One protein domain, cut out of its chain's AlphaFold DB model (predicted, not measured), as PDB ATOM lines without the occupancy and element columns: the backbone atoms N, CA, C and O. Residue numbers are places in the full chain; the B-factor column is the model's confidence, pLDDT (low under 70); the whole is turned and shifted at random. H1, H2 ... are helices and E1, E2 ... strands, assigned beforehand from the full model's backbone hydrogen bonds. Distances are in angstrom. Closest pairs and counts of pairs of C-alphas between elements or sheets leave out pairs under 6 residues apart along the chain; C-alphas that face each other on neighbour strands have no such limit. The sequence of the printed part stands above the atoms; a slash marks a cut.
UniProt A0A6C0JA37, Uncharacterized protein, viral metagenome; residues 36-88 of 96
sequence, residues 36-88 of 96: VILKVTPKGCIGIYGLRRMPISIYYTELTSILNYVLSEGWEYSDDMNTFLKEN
ATOM      1  N   VAL A  36     -24.562  44.561 -18.783       84.75
ATOM      2  CA  VAL A  36     -24.467  43.265 -19.432       84.75
ATOM      3  C   VAL A  36     -23.003  43.009 -19.788       84.75
ATOM      4  O   VAL A  36     -22.369  43.827 -20.446       84.75
ATOM      5  N   ILE A  37     -22.464  41.873 -19.353       91.06
ATOM      6  CA  ILE A  37     -21.112  41.445 -19.724       91.06
ATOM      7  C   ILE A  37     -21.248  40.379 -20.803       91.06
ATOM      8  O   ILE A  37     -21.901  39.355 -20.588       91.06
ATOM      9  N   LEU A  38     -20.601  40.607 -21.942       94.00
ATOM     10  CA  LEU A  38     -20.578  39.675 -23.063       94.00
ATOM     11  C   LEU A  38     -19.321  38.804 -23.010       94.00
ATOM     12  O   LEU A  38     -18.218  39.290 -22.766       94.00
ATOM     13  N   LYS A  39     -19.482  37.497 -23.226       95.50
ATOM     14  CA  LYS A  39     -18.374  36.538 -23.354       95.50
ATOM     15  C   LYS A  39     -18.709  35.487 -24.395       95.50
ATOM     16  O   LYS A  39     -19.850  35.048 -24.472       95.50
ATOM     17  N   VAL A  40     -17.716  35.005 -25.135       96.88
ATOM     18  CA  VAL A  40     -17.908  33.818 -25.979       96.88
ATOM     19  C   VAL A  40     -17.852  32.564 -25.116       96.88
ATOM     20  O   VAL A  40     -16.907  32.366 -24.350       96.88
ATOM     21  N   THR A  41     -18.868  31.711 -25.224       95.44
ATOM     22  CA  THR A  41     -18.904  30.430 -24.508       95.44
ATOM     23  C   THR A  41     -18.014  29.389 -25.198       95.44
ATOM     24  O   THR A  41     -17.751  29.506 -26.394       95.44
ATOM     25  N   PRO A  42     -17.607  28.298 -24.518       94.19
ATOM     26  CA  PRO A  42     -16.850  27.213 -25.160       94.19
ATOM     27  C   PRO A  42     -17.565  26.563 -26.356       94.19
ATOM     28  O   PRO A  42     -16.930  25.956 -27.212       94.19
ATOM     29  N   LYS A  43     -18.898  26.685 -26.428       92.81
ATOM     30  CA  LYS A  43     -19.708  26.185 -27.547       92.81
ATOM     31  C   LYS A  43     -19.745  27.147 -28.745       92.81
ATOM     32  O   LYS A  43     -20.298  26.773 -29.779       92.81
ATOM     33  N   GLY A  44     -19.163  28.342 -28.618       95.00
ATOM     34  CA  GLY A  44     -19.177  29.404 -29.626       95.00
ATOM     35  C   GLY A  44     -20.435  30.278 -29.604       95.00
ATOM     36  O   GLY A  44     -20.739  30.920 -30.603       95.00
ATOM     37  N   CYS A  45     -21.188  30.283 -28.499       96.75
ATOM     38  CA  CYS A  45     -22.370  31.136 -28.324       96.75
ATOM     39  C   CYS A  45     -21.989  32.483 -27.701       96.75
ATOM     40  O   CYS A  45     -20.959  32.602 -27.034       96.75
ATOM     41  N   ILE A  46     -22.882  33.463 -27.819       96.56
ATOM     42  CA  ILE A  46     -22.808  34.733 -27.102       96.56
ATOM     43  C   ILE A  46     -23.394  34.524 -25.706       96.56
ATOM     44  O   ILE A  46     -24.581  34.241 -25.540       96.56
ATOM     45  N   GLY A  47     -22.534  34.608 -24.699       96.31
ATOM     46  CA  GLY A  47     -22.870  34.540 -23.286       96.31
ATOM     47  C   GLY A  47     -23.138  35.931 -22.722       96.31
ATOM     48  O   GLY A  47     -22.236  36.761 -22.670       96.31
ATOM     49  N   ILE A  48     -24.363  36.160 -22.265       95.06
ATOM     50  CA  ILE A  48     -24.861  37.403 -21.678       95.06
ATOM     51  C   ILE A  48     -24.925  37.209 -20.158       95.06
ATOM     52  O   ILE A  48     -25.757  36.455 -19.642       95.06
ATOM     53  N   TYR A  49     -24.026  37.877 -19.437       93.88
ATOM     54  CA  TYR A  49     -23.906  37.853 -17.977       93.88
ATOM     55  C   TYR A  49     -24.394  39.177 -17.376       93.88
ATOM     56  O   TYR A  49     -24.498  40.182 -18.071       93.88
ATOM     57  N   GLY A  50     -24.700  39.192 -16.077       88.94
ATOM     58  CA  GLY A  50     -25.107  40.411 -15.360       88.94
ATOM     59  C   GLY A  50     -26.583  40.795 -15.517       88.94
ATOM     60  O   GLY A  50     -27.109  41.491 -14.656       88.94
ATOM     61  N   LEU A  51     -27.285  40.272 -16.532       86.50
ATOM     62  CA  LEU A  51     -28.721  40.519 -16.735       86.50
ATOM     63  C   LEU A  51     -29.616  39.798 -15.709       86.50
ATOM     64  O   LEU A  51     -30.643  40.319 -15.285       86.50
ATOM     65  N   ARG A  52     -29.248  38.572 -15.320       87.31
ATOM     66  CA  ARG A  52     -29.971  37.741 -14.341       87.31
ATOM     67  C   ARG A  52     -28.993  36.810 -13.613       87.31
ATOM     68  O   ARG A  52     -27.837  36.704 -14.016       87.31
ATOM     69  N   ARG A  53     -29.460  36.088 -12.581       88.00
ATOM     70  CA  ARG A  53     -28.625  35.159 -11.778       88.00
ATOM     71  C   ARG A  53     -27.858  34.142 -12.631       88.00
ATOM     72  O   ARG A  53     -26.700  33.867 -12.343       88.00
ATOM     73  N   MET A  54     -28.510  33.573 -13.646       92.88
ATOM     74  CA  MET A  54     -27.902  32.605 -14.564       92.88
ATOM     75  C   MET A  54     -27.619  33.257 -15.918       92.88
ATOM     76  O   MET A  54     -28.533  33.865 -16.477       92.88
ATOM     77  N   PRO A  55     -26.422  33.101 -16.498       93.12
ATOM     78  CA  PRO A  55     -26.139  33.665 -17.810       93.12
ATOM     79  C   PRO A  55     -27.080  33.103 -18.879       93.12
ATOM     80  O   PRO A  55     -27.610  31.992 -18.761       93.12
ATOM     81  N   ILE A  56     -27.299  33.890 -19.925       95.38
ATOM     82  CA  ILE A  56     -28.002  33.451 -21.132       95.38
ATOM     83  C   ILE A  56     -26.937  33.154 -22.179       95.38
ATOM     84  O   ILE A  56     -26.008  33.932 -22.342       95.38
ATOM     85  N   SER A  57     -27.028  32.013 -22.852       96.19
ATOM     86  CA  SER A  57     -26.145  31.668 -23.969       96.19
ATOM     87  C   SER A  57     -27.000  31.483 -25.207       96.19
ATOM     88  O   SER A  57     -27.919  30.671 -25.172       96.19
ATOM     89  N   ILE A  58     -26.710  32.235 -26.264       96.06
ATOM     90  CA  ILE A  58     -27.484  32.217 -27.508       96.06
ATOM     91  C   ILE A  58     -26.549  32.236 -28.717       96.06
ATOM     92  O   ILE A  58     -25.500  32.888 -28.675       96.06
ATOM     93  N   TYR A  59     -26.870  31.494 -29.777       96.00
ATOM     94  CA  TYR A  59     -26.085  31.569 -31.008       96.00
ATOM     95  C   TYR A  59     -26.321  32.904 -31.714       96.00
ATOM     96  O   TYR A  59     -27.398  33.490 -31.637       96.00
ATOM     97  N   TYR A  60     -25.307  33.390 -32.431       95.19
ATOM     98  CA  TYR A  60     -25.392  34.675 -33.129       95.19
ATOM     99  C   TYR A  60     -26.573  34.732 -34.111       95.19
ATOM    100  O   TYR A  60     -27.298  35.728 -34.158       95.19
ATOM    101  N   THR A  61     -26.796  33.656 -34.870       94.81
ATOM    102  CA  THR A  61     -27.868  33.609 -35.873       94.81
ATOM    103  C   THR A  61     -29.255  33.519 -35.244       94.81
ATOM    104  O   THR A  61     -30.180  34.165 -35.732       94.81
ATOM    105  N   GLU A  62     -29.397  32.824 -34.114       95.38
ATOM    106  CA  GLU A  62     -30.635  32.799 -33.323       95.38
ATOM    107  C   GLU A  62     -30.953  34.182 -32.751       95.38
ATOM    108  O   GLU A  62     -32.071  34.667 -32.905       95.38
ATOM    109  N   LEU A  63     -29.963  34.847 -32.140       95.25
ATOM    110  CA  LEU A  63     -30.129  36.195 -31.598       95.25
ATOM    111  C   LEU A  63     -30.554  37.175 -32.694       95.25
ATOM    112  O   LEU A  63     -31.535  37.891 -32.525       95.25
ATOM    113  N   THR A  64     -29.862  37.155 -33.833       93.56
ATOM    114  CA  THR A  64     -30.198  38.004 -34.985       93.56
ATOM    115  C   THR A  64     -31.616  37.718 -35.492       93.56
ATOM    116  O   THR A  64     -32.364  38.649 -35.771       93.56
ATOM    117  N   SER A  65     -32.025  36.445 -35.552       93.69
ATOM    118  CA  SER A  65     -33.379  36.061 -35.982       93.69
ATOM    119  C   SER A  65     -34.457  36.563 -35.020       93.69
ATOM    120  O   SER A  65     -35.488  37.062 -35.462       93.69
ATOM    121  N   ILE A  66     -34.213  36.482 -33.707       95.06
ATOM    122  CA  ILE A  66     -35.128  37.022 -32.690       95.06
ATOM    123  C   ILE A  66     -35.233  38.540 -32.820       95.06
ATOM    124  O   ILE A  66     -36.338  39.071 -32.792       95.06
ATOM    125  N   LEU A  67     -34.110  39.244 -32.982       95.31
ATOM    126  CA  LEU A  67     -34.116  40.701 -33.126       95.31
ATOM    127  C   LEU A  67     -34.861  41.132 -34.391       95.31
ATOM    128  O   LEU A  67     -35.701  42.016 -34.306       95.31
ATOM    129  N   ASN A  68     -34.663  40.439 -35.514       93.56
ATOM    130  CA  ASN A  68     -35.428  40.673 -36.742       93.56
ATOM    131  C   ASN A  68     -36.933  40.400 -36.590       93.56
ATOM    132  O   ASN A  68     -37.731  41.006 -37.292       93.56
ATOM    133  N   TYR A  69     -37.326  39.471 -35.714       94.94
ATOM    134  CA  TYR A  69     -38.736  39.180 -35.449       94.94
ATOM    135  C   TYR A  69     -39.389  40.215 -34.519       94.94
ATOM    136  O   TYR A  69     -40.559  40.544 -34.686       94.94
ATOM    137  N   VAL A  70     -38.649  40.702 -33.516       95.88
ATOM    138  CA  VAL A  70     -39.178  41.577 -32.455       95.88
ATOM    139  C   VAL A  70     -39.055  43.064 -32.802       95.88
ATOM    140  O   VAL A  70     -39.884  43.861 -32.363       95.88
ATOM    141  N   LEU A  71     -38.023  43.455 -33.551       94.81
ATOM    142  CA  LEU A  71     -37.718  44.846 -33.880       94.81
ATOM    143  C   LEU A  71     -38.140  45.183 -35.313       94.81
ATOM    144  O   LEU A  71     -38.123  44.336 -36.203       94.81
ATOM    145  N   SER A  72     -38.509  46.443 -35.539       88.25
ATOM    146  CA  SER A  72     -38.804  46.975 -36.872       88.25
ATOM    147  C   SER A  72     -37.534  47.146 -37.714       88.25
ATOM    148  O   SER A  72     -36.414  47.088 -37.199       88.25
ATOM    149  N   GLU A  73     -37.703  47.377 -39.016       88.62
ATOM    150  CA  GLU A  73     -36.587  47.638 -39.930       88.62
ATOM    151  C   GLU A  73     -35.725  48.826 -39.465       88.62
ATOM    152  O   GLU A  73     -36.238  49.820 -38.949       88.62
ATOM    153  N   GLY A  74     -34.407  48.713 -39.658       88.69
ATOM    154  CA  GLY A  74     -33.436  49.748 -39.287       88.69
ATOM    155  C   GLY A  74     -32.872  49.645 -37.867       88.69
ATOM    156  O   GLY A  74     -32.281  50.607 -37.385       88.69
ATOM    157  N   TRP A  75     -33.042  48.510 -37.179       93.56
ATOM    158  CA  TRP A  75     -32.341  48.272 -35.916       93.56
ATOM    159  C   TRP A  75     -30.851  47.991 -36.151       93.56
ATOM    160  O   TRP A  75     -30.467  47.330 -37.115       93.56
ATOM    161  N   GLU A  76     -30.016  48.453 -35.225       92.56
ATOM    162  CA  GLU A  76     -28.575  48.208 -35.230       92.56
ATOM    163  C   GLU A  76     -28.116  47.742 -33.846       92.56
ATOM    164  O   GLU A  76     -28.692  48.100 -32.813       92.56
ATOM    165  N   TYR A  77     -27.070  46.916 -33.813       92.62
ATOM    166  CA  TYR A  77     -26.396  46.587 -32.562       92.62
ATOM    167  C   TYR A  77     -25.708  47.833 -31.991       92.62
ATOM    168  O   TYR A  77     -25.171  48.652 -32.729       92.62
ATOM    169  N   SER A  78     -25.656  47.937 -30.662       91.44
ATOM    170  CA  SER A  78     -24.838  48.945 -29.974       91.44
ATOM    171  C   SER A  78     -23.353  48.818 -30.334       91.44
ATOM    172  O   SER A  78     -22.881  47.699 -30.557       91.44
ATOM    173  N   ASP A  79     -22.595  49.911 -30.234       90.12
ATOM    174  CA  ASP A  79     -21.141  49.940 -30.469       90.12
ATOM    175  C   ASP A  79     -20.364  48.880 -29.670       90.12
ATOM    176  O   ASP A  79     -19.485  48.213 -30.221       90.12
ATOM    177  N   ASP A  80     -20.729  48.659 -28.403       89.12
ATOM    178  CA  ASP A  80     -20.100  47.648 -27.541       89.12
ATOM    179  C   ASP A  80     -20.298  46.228 -28.092       89.12
ATOM    180  O   ASP A  80     -19.370  45.421 -28.134       89.12
ATOM    181  N   MET A  81     -21.511  45.930 -28.562       92.94
ATOM    182  CA  MET A  81     -21.846  44.644 -29.175       92.94
ATOM    183  C   MET A  81     -21.145  44.483 -30.526       92.94
ATOM    184  O   MET A  81     -20.585  43.423 -30.789       92.94
ATOM    185  N   ASN A  82     -21.109  45.524 -31.362       95.06
ATOM    186  CA  ASN A  82     -20.376  45.496 -32.632       95.06
ATOM    187  C   ASN A  82     -18.879  45.242 -32.417       95.06
ATOM    188  O   ASN A  82     -18.286  44.400 -33.093       95.06
ATOM    189  N   THR A  83     -18.282  45.927 -31.442       94.50
ATOM    190  CA  THR A  83     -16.881  45.738 -31.054       94.50
ATOM    191  C   THR A  83     -16.650  44.312 -30.564       94.50
ATOM    192  O   THR A  83     -15.773  43.622 -31.082       94.50
ATOM    193  N   PHE A  84     -17.500  43.820 -29.658       95.38
ATOM    194  CA  PHE A  84     -17.435  42.449 -29.154       95.38
ATOM    195  C   PHE A  84     -17.523  41.402 -30.274       95.38
ATOM    196  O   PHE A  84     -16.736  40.453 -30.291       95.38
ATOM    197  N   LEU A  85     -18.458  41.567 -31.214       95.44
ATOM    198  CA  LEU A  85     -18.632  40.663 -32.350       95.44
ATOM    199  C   LEU A  85     -17.394  40.659 -33.253       95.44
ATOM    200  O   LEU A  85     -16.928  39.590 -33.633       95.44
ATOM    201  N   LYS A  86     -16.835  41.837 -33.549       96.19
ATOM    202  CA  LYS A  86     -15.643  41.978 -34.394       96.19
ATOM    203  C   LYS A  86     -14.405  41.347 -33.760       96.19
ATOM    204  O   LYS A  86     -13.657  40.657 -34.443       96.19
ATOM    205  N   GLU A  87     -14.192  41.567 -32.467       96.75
ATOM    206  CA  GLU A  87     -13.047  41.022 -31.726       96.75
ATOM    207  C   GLU A  87     -13.104  39.499 -31.547       96.75
ATOM    208  O   GLU A  87     -12.094  38.886 -31.213       96.75
ATOM    209  N   ASN A  88     -14.275  38.886 -31.735       96.50
ATOM    210  CA  ASN A  88     -14.497  37.465 -31.477       96.50
ATOM    211  C   ASN A  88     -15.088  36.712 -32.681       96.50
ATOM    212  O   ASN A  88     -15.667  35.634 -32.507       96.50
TER     213      ASN A  88
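AT A GLANCE: This is residues 36 to 88 of the 96 residues of an uncharacterized protein of viral metagenome (UniProt A0A6C0JA37). A small three-stranded sheet, E1 to E3, forms one end of the domain; H1 leads away from it after E3, and the stretch after H1 loops back so that H2 returns to graze the sheet, chiefly by E1. The two helices stay apart, and the bend at residues 68 to 74, of which 68 to 70 belong to H1, sticks out. The printed part has 53 residues, with three named strands followed by two named helices, E1 E2 E3 H1 H2, and its class is mixed, helices and strands. The sheet has the order E1 - E2 - E3, all antiparallel. The whole is only just compact, close to loose, with a radius of gyration of the C-alphas of 11.5 A and spans of 31 by 23 by 19 A.

HOW THE PARTS SIT: E1, residues 37 to 40, and E2, residues 46 to 49, form a hairpin with an angle of 148 degrees between their directions. N 39 and O 47 are 2.9 A apart and N 47 and O 39 are 2.7 A apart, both within hydrogen-bond range. E2 and E3, residues 56 to 58, form a second hairpin at 168 degrees, with N 46 and O 58 within hydrogen-bond range at 2.8 A. The three strands are a meander, each strand the antiparallel neighbour of the one before; E1 and E3 are the edge strands. H1, residues 60 to 70, is not on the sheet, but only just, with 4 pairs of C-alphas within 10 A. Its closest C-alpha pair with E2 is Ile 46 and Tyr 60, at 6.6 A, and H1 and E1 are apart. H2, residues 79 to 87, is on the sheet but only grazes it, with its residues 80 to 85; the closest C-alphas of E1 and H2 are those of Leu 38 and Phe 84, 7.4 A apart. H1 and H2 are apart. In H1 and H2 every O i to N i+4 pair is within hydrogen-bond range.

IN THESE COORDINATES: E1, Ile 37 to Val 40, begins at C-alpha 37 (-21.112, 41.445, -19.724) and is 10.4 A long. E2, Ile 46 to Tyr 49, is 9.7 A long, and E3, Ile 56 to Ile 58, is 6.5 A. H1, Tyr 60 to Val 70, is 15.4 A long and ends at C-alpha 70 (-39.178, 41.577, -32.455). H2, Asp 79 to Glu 87, is 12.1 A long and ends at C-alpha 87 (-13.047, 41.022, -31.726).

THE WHOLE: The two C-alphas farthest apart are those of Pro 42 and Glu 73, at 32.0 A. The printed part has no cut. The links E1 to E2 and E3 to H1 are tight, those from E2 to E3 and from H1 to H2 are short, and no link is long. The mean pLDDT of the printed part is 93.5, and no printed residue is under 70.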